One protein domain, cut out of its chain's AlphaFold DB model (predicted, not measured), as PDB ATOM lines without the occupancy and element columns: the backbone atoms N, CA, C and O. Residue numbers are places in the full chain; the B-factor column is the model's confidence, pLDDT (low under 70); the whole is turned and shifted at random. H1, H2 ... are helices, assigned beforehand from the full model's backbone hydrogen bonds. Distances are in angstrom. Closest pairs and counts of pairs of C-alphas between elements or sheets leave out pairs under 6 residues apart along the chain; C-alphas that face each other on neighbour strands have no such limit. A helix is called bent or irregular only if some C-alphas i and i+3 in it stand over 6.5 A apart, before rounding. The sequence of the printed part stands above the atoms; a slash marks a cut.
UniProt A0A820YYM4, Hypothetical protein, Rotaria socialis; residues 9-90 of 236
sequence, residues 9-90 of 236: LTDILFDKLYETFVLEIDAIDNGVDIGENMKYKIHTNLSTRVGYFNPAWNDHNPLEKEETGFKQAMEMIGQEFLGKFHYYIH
ATOM      1  N   LEU A   9     255.815 367.182 336.103       88.75
ATOM      2  CA  LEU A   9     257.138 366.640 335.812       88.75
ATOM      3  C   LEU A   9     257.578 366.934 334.373       88.75
ATOM      4  O   LEU A   9     258.740 367.248 334.141       88.75
ATOM      5  N   THR A  10     256.667 366.842 333.405       92.56
ATOM      6  CA  THR A  10     256.979 367.120 331.997       92.56
ATOM      7  C   THR A  10     257.413 368.569 331.810       92.56
ATOM      8  O   THR A  10     258.397 368.805 331.116       92.56
ATOM      9  N   ASP A  11     256.741 369.523 332.461       93.19
ATOM     10  CA  ASP A  11     257.131 370.938 332.402       93.19
ATOM     11  C   ASP A  11     258.498 371.180 333.050       93.19
ATOM     12  O   ASP A  11     259.359 371.813 332.447       93.19
ATOM     13  N   ILE A  12     258.757 370.583 334.218       92.44
ATOM     14  CA  ILE A  12     260.066 370.694 334.880       92.44
ATOM     15  C   ILE A  12     261.186 370.104 334.016       92.44
ATOM     16  O   ILE A  12     262.253 370.707 333.878       92.44
ATOM     17  N   LEU A  13     260.972 368.920 333.435       94.25
ATOM     18  CA  LEU A  13     261.959 368.293 332.556       94.25
ATOM     19  C   LEU A  13     262.168 369.118 331.286       94.25
ATOM     20  O   LEU A  13     263.309 369.263 330.850       94.25
ATOM     21  N   PHE A  14     261.095 369.670 330.716       95.38
ATOM     22  CA  PHE A  14     261.175 370.565 329.568       95.38
ATOM     23  C   PHE A  14     262.036 371.786 329.890       95.38
ATOM     24  O   PHE A  14     263.003 372.029 329.176       95.38
ATOM     25  N   ASP A  15     261.754 372.490 330.988       94.75
ATOM     26  CA  ASP A  15     262.498 373.686 331.387       94.75
ATOM     27  C   ASP A  15     263.979 373.370 331.619       94.75
ATOM     28  O   ASP A  15     264.853 374.073 331.109       94.75
ATOM     29  N   LYS A  16     264.290 372.263 332.310       95.06
ATOM     30  CA  LYS A  16     265.681 371.852 332.559       95.06
ATOM     31  C   LYS A  16     266.423 371.470 331.281       95.06
ATOM     32  O   LYS A  16     267.596 371.817 331.131       95.06
ATOM     33  N   LEU A  17     265.778 370.760 330.358       96.75
ATOM     34  CA  LEU A  17     266.396 370.395 329.081       96.75
ATOM     35  C   LEU A  17     266.537 371.602 328.164       96.75
ATOM     36  O   LEU A  17     267.562 371.742 327.499       96.75
ATOM     37  N   TYR A  18     265.552 372.495 328.155       96.94
ATOM     38  CA  TYR A  18     265.641 373.721 327.389       96.94
ATOM     39  C   TYR A  18     266.784 374.590 327.918       96.94
ATOM     40  O   TYR A  18     267.725 374.850 327.178       96.94
ATOM     41  N   GLU A  19     266.784 374.930 329.211       94.81
ATOM     42  CA  GLU A  19     267.807 375.784 329.828       94.81
ATOM     43  C   GLU A  19     269.225 375.222 329.652       94.81
ATOM     44  O   GLU A  19     270.160 375.973 329.382       94.81
ATOM     45  N   THR A  20     269.407 373.906 329.797       94.06
ATOM     46  CA  THR A  20     270.756 373.319 329.854       94.06
ATOM     47  C   THR A  20     271.236 372.675 328.560       94.06
ATOM     48  O   THR A  20     272.410 372.305 328.487       94.06
ATOM     49  N   PHE A  21     270.383 372.489 327.554       95.88
ATOM     50  CA  PHE A  21     270.765 371.868 326.281       95.88
ATOM     51  C   PHE A  21     270.333 372.695 325.074       95.88
ATOM     52  O   PHE A  21     271.161 372.979 324.216       95.88
ATOM     53  N   VAL A  22     269.061 373.092 325.003       96.75
ATOM     54  CA  VAL A  22     268.508 373.742 323.803       96.75
ATOM     55  C   VAL A  22     268.857 375.229 323.740       96.75
ATOM     56  O   VAL A  22     269.176 375.727 322.668       96.75
ATOM     57  N   LEU A  23     268.856 375.932 324.874       96.31
ATOM     58  CA  LEU A  23     269.034 377.382 324.941       96.31
ATOM     59  C   LEU A  23     270.375 377.845 324.354       96.31
ATOM     60  O   LEU A  23     270.423 378.871 323.686       96.31
ATOM     61  N   GLU A  24     271.458 377.089 324.566       95.44
ATOM     62  CA  GLU A  24     272.762 377.391 323.954       95.44
ATOM     63  C   GLU A  24     272.697 377.303 322.421       95.44
ATOM     64  O   GLU A  24     273.250 378.155 321.731       95.44
ATOM     65  N   ILE A  25     272.000 376.295 321.888       95.19
ATOM     66  CA  ILE A  25     271.833 376.090 320.444       95.19
ATOM     67  C   ILE A  25     271.017 377.242 319.851       95.19
ATOM     68  O   ILE A  25     271.435 377.839 318.863       95.19
ATOM     69  N   ASP A  26     269.894 377.570 320.489       96.25
ATOM     70  CA  ASP A  26     268.970 378.630 320.077       96.25
ATOM     71  C   ASP A  26     269.651 380.010 320.107       96.25
ATOM     72  O   ASP A  26     269.542 380.799 319.171       96.25
ATOM     73  N   ALA A  27     270.442 380.286 321.148       95.69
ATOM     74  CA  ALA A  27     271.233 381.508 321.240       95.69
ATOM     75  C   ALA A  27     272.261 381.613 320.101       95.69
ATOM     76  O   ALA A  27     272.349 382.657 319.456       95.69
ATOM     77  N   ILE A  28     273.009 380.538 319.819       93.88
ATOM     78  CA  ILE A  28     274.004 380.518 318.736       93.88
ATOM     79  C   ILE A  28     273.341 380.729 317.369       93.88
ATOM     80  O   ILE A  28     273.848 381.522 316.575       93.88
ATOM     81  N   ASP A  29     272.227 380.047 317.099       94.50
ATOM     82  CA  ASP A  29     271.500 380.143 315.826       94.50
ATOM     83  C   ASP A  29     270.964 381.562 315.578       94.50
ATOM     84  O   ASP A  29     271.073 382.102 314.478       94.50
ATOM     85  N   ASN A  30     270.502 382.225 316.642       96.19
ATOM     86  CA  ASN A  30     270.025 383.608 316.597       96.19
ATOM     87  C   ASN A  30     271.143 384.665 316.715       96.19
ATOM     88  O   ASN A  30     270.852 385.858 316.814       96.19
ATOM     89  N   GLY A  31     272.418 384.261 316.714       92.88
ATOM     90  CA  GLY A  31     273.560 385.180 316.790       92.88
ATOM     91  C   GLY A  31     273.685 385.920 318.127       92.88
ATOM     92  O   GLY A  31     274.231 387.022 318.171       92.88
ATOM     93  N   VAL A  32     273.166 385.340 319.209       93.94
ATOM     94  CA  VAL A  32     273.257 385.883 320.566       93.94
ATOM     95  C   VAL A  32     274.588 385.471 321.191       93.94
ATOM     96  O   VAL A  32     274.875 384.286 321.375       93.94
ATOM     97  N   ASP A  33     275.398 386.461 321.559       89.88
ATOM     98  CA  ASP A  33     276.654 386.225 322.266       89.88
ATOM     99  C   ASP A  33     276.413 385.776 323.716       89.88
ATOM    100  O   ASP A  33     275.537 386.279 324.419       89.88
ATOM    101  N   ILE A  34     277.267 384.871 324.206       90.25
ATOM    102  CA  ILE A  34     277.245 384.388 325.600       90.25
ATOM    103  C   ILE A  34     277.513 385.503 326.631       90.25
ATOM    104  O   ILE A  34     277.180 385.365 327.808       90.25
ATOM    105  N   GLY A  35     278.134 386.606 326.207       90.12
ATOM    106  CA  GLY A  35     278.395 387.767 327.044       90.12
ATOM    107  C   GLY A  35     279.206 388.844 326.332       90.12
ATOM    108  O   GLY A  35     279.816 388.614 325.287       90.12
ATOM    109  N   GLU A  36     279.241 390.031 326.926       89.38
ATOM    110  CA  GLU A  36     280.028 391.157 326.424       89.38
ATOM    111  C   GLU A  36     281.524 390.991 326.746       89.38
ATOM    112  O   GLU A  36     281.901 390.447 327.785       89.38
ATOM    113  N   ASN A  37     282.401 391.521 325.883       90.31
ATOM    114  CA  ASN A  37     283.856 391.596 326.111       90.31
ATOM    115  C   ASN A  37     284.541 390.243 326.418       90.31
ATOM    116  O   ASN A  37     285.455 390.161 327.245       90.31
ATOM    117  N   MET A  38     284.118 389.174 325.739       90.56
ATOM    118  CA  MET A  38     284.688 387.832 325.886       90.56
ATOM    119  C   MET A  38     286.210 387.811 325.647       90.56
ATOM    120  O   MET A  38     286.696 388.214 324.593       90.56
ATOM    121  N   LYS A  39     286.974 387.280 326.616       94.00
ATOM    122  CA  LYS A  39     288.446 387.141 326.519       94.00
ATOM    123  C   LYS A  39     288.898 385.991 325.614       94.00
ATOM    124  O   LYS A  39     290.051 385.959 325.196       94.00
ATOM    125  N   TYR A  40     288.020 385.024 325.373       92.19
ATOM    126  CA  TYR A  40     288.254 383.863 324.522       92.19
ATOM    127  C   TYR A  40     286.932 383.408 323.900       92.19
ATOM    128  O   TYR A  40     285.860 383.751 324.396       92.19
ATOM    129  N   LYS A  41     287.010 382.629 322.819       89.25
ATOM    130  CA  LYS A  41     285.846 382.040 322.149       89.25
ATOM    131  C   LYS A  41     285.746 380.551 322.472       89.25
ATOM    132  O   LYS A  41     286.761 379.857 322.523       89.25
ATOM    133  N   ILE A  42     284.526 380.066 322.686       91.00
ATOM    134  CA  ILE A  42     284.246 378.637 322.864       91.00
ATOM    135  C   ILE A  42     284.056 378.020 321.477       91.00
ATOM    136  O   ILE A  42     283.140 378.393 320.752       91.00
ATOM    137  N   HIS A  43     284.914 377.063 321.122       90.94
ATOM    138  CA  HIS A  43     284.894 376.361 319.828       90.94
ATOM    139  C   HIS A  43     284.479 374.885 319.953       90.94
ATOM    140  O   HIS A  43     284.710 374.080 319.060       90.94
ATOM    141  N   THR A  44     283.908 374.502 321.094       93.88
ATOM    142  CA  THR A  44     283.559 373.108 321.414       93.88
ATOM    143  C   THR A  44     282.072 372.921 321.719       93.88
ATOM    144  O   THR A  44     281.692 371.884 322.255       93.88
ATOM    145  N   ASN A  45     281.227 373.908 321.397       93.38
ATOM    146  CA  ASN A  45     279.771 373.800 321.557       93.38
ATOM    147  C   ASN A  45     279.170 372.741 320.613       93.38
ATOM    148  O   ASN A  45     279.834 372.254 319.690       93.38
ATOM    149  N   LEU A  46     277.914 372.355 320.858       95.06
ATOM    150  CA  LEU A  46     277.242 371.326 320.062       95.06
ATOM    151  C   LEU A  46     277.172 371.702 318.576       95.06
ATOM    152  O   LEU A  46     277.572 370.889 317.749       95.06
ATOM    153  N   SER A  47     276.780 372.933 318.237       93.94
ATOM    154  CA  SER A  47     276.685 373.404 316.846       93.94
ATOM    155  C   SER A  47     278.021 373.304 316.099       93.94
ATOM    156  O   SER A  47     278.069 372.881 314.947       93.94
ATOM    157  N   THR A  48     279.135 373.608 316.773       94.88
ATOM    158  CA  THR A  48     280.485 373.485 316.198       94.88
ATOM    159  C   THR A  48     280.857 372.024 315.965       94.88
ATOM    160  O   THR A  48     281.387 371.686 314.910       94.88
ATOM    161  N   ARG A  49     280.550 371.138 316.923       96.50
ATOM    162  CA  ARG A  49     280.815 369.696 316.796       96.50
ATOM    163  C   ARG A  49     279.970 369.047 315.705       96.50
ATOM    164  O   ARG A  49     280.484 368.213 314.972       96.50
ATOM    165  N   VAL A  50     278.717 369.474 315.555       96.12
ATOM    166  CA  VAL A  50     277.862 369.100 314.417       96.12
ATOM    167  C   VAL A  50     278.511 369.537 313.104       96.12
ATOM    168  O   VAL A  50     278.599 368.743 312.172       96.12
ATOM    169  N   GLY A  51     279.063 370.751 313.059       94.94
ATOM    170  CA  GLY A  51     279.780 371.267 311.895       94.94
ATOM    171  C   GLY A  51     280.996 370.436 311.464       94.94
ATOM    172  O   GLY A  51     281.347 370.471 310.289       94.94
ATOM    173  N   TYR A  52     281.612 369.650 312.355       94.69
ATOM    174  CA  TYR A  52     282.717 368.746 311.994       94.69
ATOM    175  C   TYR A  52     282.288 367.569 311.114       94.69
ATOM    176  O   TYR A  52     283.146 366.933 310.503       94.69
ATOM    177  N   PHE A  53     280.988 367.286 311.038       96.12
ATOM    178  CA  PHE A  53     280.442 366.269 310.144       96.12
ATOM    179  C   PHE A  53     280.070 366.820 308.764       96.12
ATOM    180  O   PHE A  53     279.724 366.039 307.880       96.12
ATOM    181  N   ASN A  54     280.156 368.138 308.551       95.12
ATOM    182  CA  ASN A  54     279.943 368.707 307.227       95.12
ATOM    183  C   ASN A  54     281.059 368.257 306.267       95.12
ATOM    184  O   ASN A  54     282.219 368.163 306.685       95.12
ATOM    185  N   PRO A  55     280.744 368.034 304.978       94.88
ATOM    186  CA  PRO A  55     281.764 367.802 303.966       94.88
ATOM    187  C   PRO A  55     282.799 368.928 303.966       94.88
ATOM    188  O   PRO A  55     282.466 370.111 304.099       94.88
ATOM    189  N   ALA A  56     284.064 368.567 303.782       93.19
ATOM    190  CA  ALA A  56     285.100 369.552 303.556       93.19
ATOM    191  C   ALA A  56     284.850 370.256 302.216       93.19
ATOM    192  O   ALA A  56     284.374 369.660 301.250       93.19
ATOM    193  N   TRP A  57     285.234 371.531 302.123       93.75
ATOM    194  CA  TRP A  57     285.072 372.315 300.891       93.75
ATOM    195  C   TRP A  57     285.777 371.684 299.674       93.75
ATOM    196  O   TRP A  57     285.432 371.985 298.534       93.75
ATOM    197  N   ASN A  58     286.776 370.834 299.921       94.50
ATOM    198  CA  ASN A  58     287.586 370.136 298.931       94.50
ATOM    199  C   ASN A  58     287.265 368.633 298.816       94.50
ATOM    200  O   ASN A  58     288.076 367.889 298.264       94.50
ATOM    201  N   ASP A  59     286.117 368.171 299.320       91.62
ATOM    202  CA  ASP A  59     285.681 366.788 299.123       91.62
ATOM    203  C   ASP A  59     285.281 366.521 297.663       91.62
ATOM    204  O   ASP A  59     284.547 367.281 297.034       91.62
ATOM    205  N   HIS A  60     285.724 365.384 297.125       90.19
ATOM    206  CA  HIS A  60     285.420 364.972 295.749       90.19
ATOM    207  C   HIS A  60     284.028 364.343 295.581       90.19
ATOM    208  O   HIS A  60     283.575 364.172 294.451       90.19
ATOM    209  N   ASN A  61     283.351 364.001 296.683       89.50
ATOM    210  CA  ASN A  61     281.976 363.496 296.675       89.50
ATOM    211  C   ASN A  61     281.147 364.091 297.835       89.50
ATOM    212  O   ASN A  61     280.840 363.389 298.803       89.50
ATOM    213  N   PRO A  62     280.813 365.392 297.779       85.94
ATOM    214  CA  PRO A  62     280.207 366.098 298.904       85.94
ATOM    215  C   PRO A  62     278.812 365.574 299.270       85.94
ATOM    216  O   PRO A  62     278.501 365.507 300.451       85.94
ATOM    217  N   LEU A  63     278.004 365.129 298.300       88.56
ATOM    218  CA  LEU A  63     276.636 364.650 298.558       88.56
ATOM    219  C   LEU A  63     276.603 363.350 299.376       88.56
ATOM    220  O   LEU A  63     275.802 363.201 300.293       88.56
ATOM    221  N   GLU A  64     277.490 362.397 299.074       89.25
ATOM    222  CA  GLU A  64     277.593 361.157 299.857       89.25
ATOM    223  C   GLU A  64     278.125 361.432 301.275       89.25
ATOM    224  O   GLU A  64     277.680 360.828 302.260       89.25
ATOM    225  N   LYS A  65     279.075 362.370 301.384       91.12
ATOM    226  CA  LYS A  65     279.629 362.818 302.664       91.12
ATOM    227  C   LYS A  65     278.596 363.544 303.514       91.12
ATOM    228  O   LYS A  65     278.584 363.323 304.718       91.12
ATOM    229  N   GLU A  66     277.719 364.331 302.902       93.50
ATOM    230  CA  GLU A  66     276.644 365.051 303.582       93.50
ATOM    231  C   GLU A  66     275.674 364.080 304.259       93.50
ATOM    232  O   GLU A  66     275.456 364.174 305.462       93.50
ATOM    233  N   GLU A  67     275.176 363.077 303.532       94.19
ATOM    234  CA  GLU A  67     274.258 362.072 304.087       94.19
ATOM    235  C   GLU A  67     274.908 361.246 305.213       94.19
ATOM    236  O   GLU A  67     274.283 360.937 306.233       94.19
ATOM    237  N   THR A  68     276.183 360.885 305.046       95.00
ATOM    238  CA  THR A  68     276.937 360.159 306.080       95.00
ATOM    239  C   THR A  68     277.149 361.031 307.317       95.00
ATOM    240  O   THR A  68     276.895 360.585 308.438       95.00
ATOM    241  N   GLY A  69     277.577 362.277 307.117       96.69
ATOM    242  CA  GLY A  69     277.813 363.249 308.175       96.69
ATOM    243  C   GLY A  69     276.539 363.595 308.939       96.69
ATOM    244  O   GLY A  69     276.548 363.605 310.167       96.69
ATOM    245  N   PHE A  70     275.415 363.761 308.240       96.44
ATOM    246  CA  PHE A  70     274.106 363.982 308.848       96.44
ATOM    247  C   PHE A  70     273.731 362.850 309.813       96.44
ATOM    248  O   PHE A  70     273.361 363.107 310.959       96.44
ATOM    249  N   LYS A  71     273.902 361.585 309.402       97.56
ATOM    250  CA  LYS A  71     273.654 360.425 310.278       97.56
ATOM    251  C   LYS A  71     274.569 360.410 311.499       97.56
ATOM    252  O   LYS A  71     274.097 360.145 312.602       97.56
ATOM    253  N   GLN A  72     275.853 360.716 311.319       98.06
ATOM    254  CA  GLN A  72     276.811 360.789 312.427       98.06
ATOM    255  C   GLN A  72     276.466 361.916 313.410       98.06
ATOM    256  O   GLN A  72     276.510 361.710 314.623       98.06
ATOM    257  N   ALA A  73     276.064 363.081 312.899       97.88
ATOM    258  CA  ALA A  73     275.618 364.205 313.709       97.88
ATOM    259  C   ALA A  73     274.338 363.866 314.490       97.88
ATOM    260  O   ALA A  73     274.283 364.125 315.692       97.88
ATOM    261  N   MET A  74     273.340 363.248 313.845       97.75
ATOM    262  CA  MET A  74     272.104 362.814 314.510       97.75
ATOM    263  C   MET A  74     272.373 361.816 315.636       97.75
ATOM    264  O   MET A  74     271.817 361.968 316.721       97.75
ATOM    265  N   GLU A  75     273.232 360.823 315.400       98.19
ATOM    266  CA  GLU A  75     273.621 359.839 316.414       98.19
ATOM    267  C   GLU A  75     274.272 360.533 317.621       98.19
ATOM    268  O   GLU A  75     273.851 360.327 318.759       98.19
ATOM    269  N   MET A  76     275.246 361.419 317.381       97.88
ATOM    270  CA  MET A  76     275.936 362.160 318.441       97.88
ATOM    271  C   MET A  76     274.969 363.041 319.247       97.88
ATOM    272  O   MET A  76     274.948 362.971 320.476       97.88
ATOM    273  N   ILE A  77     274.153 363.858 318.571       97.19
ATOM    274  CA  ILE A  77     273.180 364.743 319.231       97.19
ATOM    275  C   ILE A  77     272.160 363.916 320.016       97.19
ATOM    276  O   ILE A  77     271.850 364.250 321.159       97.19
ATOM    277  N   GLY A  78     271.656 362.831 319.420       97.62
ATOM    278  CA  GLY A  78     270.691 361.934 320.047       97.62
ATOM    279  C   GLY A  78     271.235 361.322 321.334       97.62
ATOM    280  O   GLY A  78     270.556 361.355 322.360       97.62
ATOM    281  N   GLN A  79     272.479 360.838 321.317       97.75
ATOM    282  CA  GLN A  79     273.148 360.305 322.506       97.75
ATOM    283  C   GLN A  79     273.325 361.370 323.598       97.75
ATOM    284  O   GLN A  79     273.029 361.103 324.764       97.75
ATOM    285  N   GLU A  80     273.763 362.581 323.243       96.56
ATOM    286  CA  GLU A  80     273.932 363.668 324.216       96.56
ATOM    287  C   GLU A  80     272.599 364.115 324.831       96.56
ATOM    288  O   GLU A  80     272.498 364.259 326.055       96.56
ATOM    289  N   PHE A  81     271.563 364.286 324.004       96.94
ATOM    290  CA  PHE A  81     270.227 364.660 324.460       96.94
ATOM    291  C   PHE A  81     269.635 363.595 325.386       96.94
ATOM    292  O   PHE A  81     269.200 363.914 326.495       96.94
ATOM    293  N   LEU A  82     269.662 362.324 324.971       97.56
ATOM    294  CA  LEU A  82     269.154 361.217 325.782       97.56
ATOM    295  C   LEU A  82     269.946 361.068 327.082       97.56
ATOM    296  O   LEU A  82     269.348 360.828 328.127       97.56
ATOM    297  N   GLY A  83     271.264 361.280 327.059       97.69
ATOM    298  CA  GLY A  83     272.089 361.305 328.265       97.69
ATOM    299  C   GLY A  83     271.608 362.350 329.277       97.69
ATOM    300  O   GLY A  83     271.420 362.027 330.454       97.69
ATOM    301  N   LYS A  84     271.333 363.582 328.826       96.69
ATOM    302  CA  LYS A  84     270.770 364.633 329.690       96.69
ATOM    303  C   LYS A  84     269.354 364.315 330.155       96.69
ATOM    304  O   LYS A  84     269.066 364.466 331.340       96.69
ATOM    305  N   PHE A  85     268.492 363.840 329.260       97.00
ATOM    306  CA  PHE A  85     267.129 363.429 329.598       97.00
ATOM    307  C   PHE A  85     267.130 362.356 330.694       97.00
ATOM    308  O   PHE A  85     266.503 362.539 331.737       97.00
ATOM    309  N   HIS A  86     267.906 361.284 330.507       97.44
ATOM    310  CA  HIS A  86     268.034 360.197 331.474       97.44
ATOM    311  C   HIS A  86     268.633 360.660 332.802       97.44
ATOM    312  O   HIS A  86     268.171 360.223 333.857       97.44
ATOM    313  N   TYR A  87     269.614 361.564 332.781       97.19
ATOM    314  CA  TYR A  87     270.113 362.190 334.003       97.19
ATOM    315  C   TYR A  87     268.992 362.922 334.753       97.19
ATOM    316  O   TYR A  87     268.788 362.672 335.944       97.19
ATOM    317  N   TYR A  88     268.229 363.782 334.070       96.94
ATOM    318  CA  TYR A  88     267.202 364.576 334.736       96.94
ATOM    319  C   TYR A  88     266.064 363.726 335.300       96.94
ATOM    320  O   TYR A  88     265.666 363.935 336.444       96.94
ATOM    321  N   ILE A  89     265.587 362.731 334.552       95.50
ATOM    322  CA  ILE A  89     264.453 361.903 334.977       95.50
ATOM    323  C   ILE A  89     264.837 360.809 335.987       95.50
ATOM    324  O   ILE A  89     264.057 360.521 336.893       95.50
ATOM    325  N   HIS A  90     266.028 360.204 335.877       95.38
ATOM    326  CA  HIS A  90     266.411 359.054 336.710       95.38
ATOM    327  C   HIS A  90     267.378 359.385 337.850       95.38
ATOM    328  O   HIS A  90     267.508 358.575 338.765       95.38
TER     329      HIS A  90
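What this domain is: This is residues 9 to 90 of the 236 residues of the protein "Hypothetical protein" of Rotaria socialis (UniProt A0A820YYM4). Two long helices, H1 and H3, make a V that closes near the first and last printed residues; short H2 lies between its arms, and residues 35 to 41 stick out. The printed part has 82 residues with three named helices, H1 to H3 in order, all helix, loose and flat: radius of gyration of the C-alphas 15.7 A, spans 48 by 36 by 18 A.

How they stand to each other: H1, residues 9 to 29, is only just irregular, C-alphas 20 and 23 being 6.6 A apart, with a kink of 47 degrees near residue 22. Its residues 25 to 28 alone only just touch H2, residues 46 to 51, with 3 pairs of C-alphas within 8 A, the closest Ile 25 and Ser 47 at 6.6 A. Its residues 13 to 21 alone touch H3, residues 62 to 90, the closest C-alphas being Leu 13 and Tyr 88 at 6.8 A; they run opposite ways at a steep tilt of 36 degrees, only just past shallow. H2 and H3 are close but not clearly touching, C-alphas Val 50 and Ala 73 being closest at 5.4 A. Every O i to N i+4 pair is within hydrogen-bond range in H2 and H3, 14 of 17 in H1.

Where its parts are: H1 begins at C-alpha 9 (257.138, 366.640, 335.812) and spans 28.1 A. H3 spans 40.9 A to C-alpha 90 (266.411, 359.054, 336.710).

The domain as a whole: The printed part has no cut. H1 to H2 is a long link. No printed residue is under 70 in pLDDT.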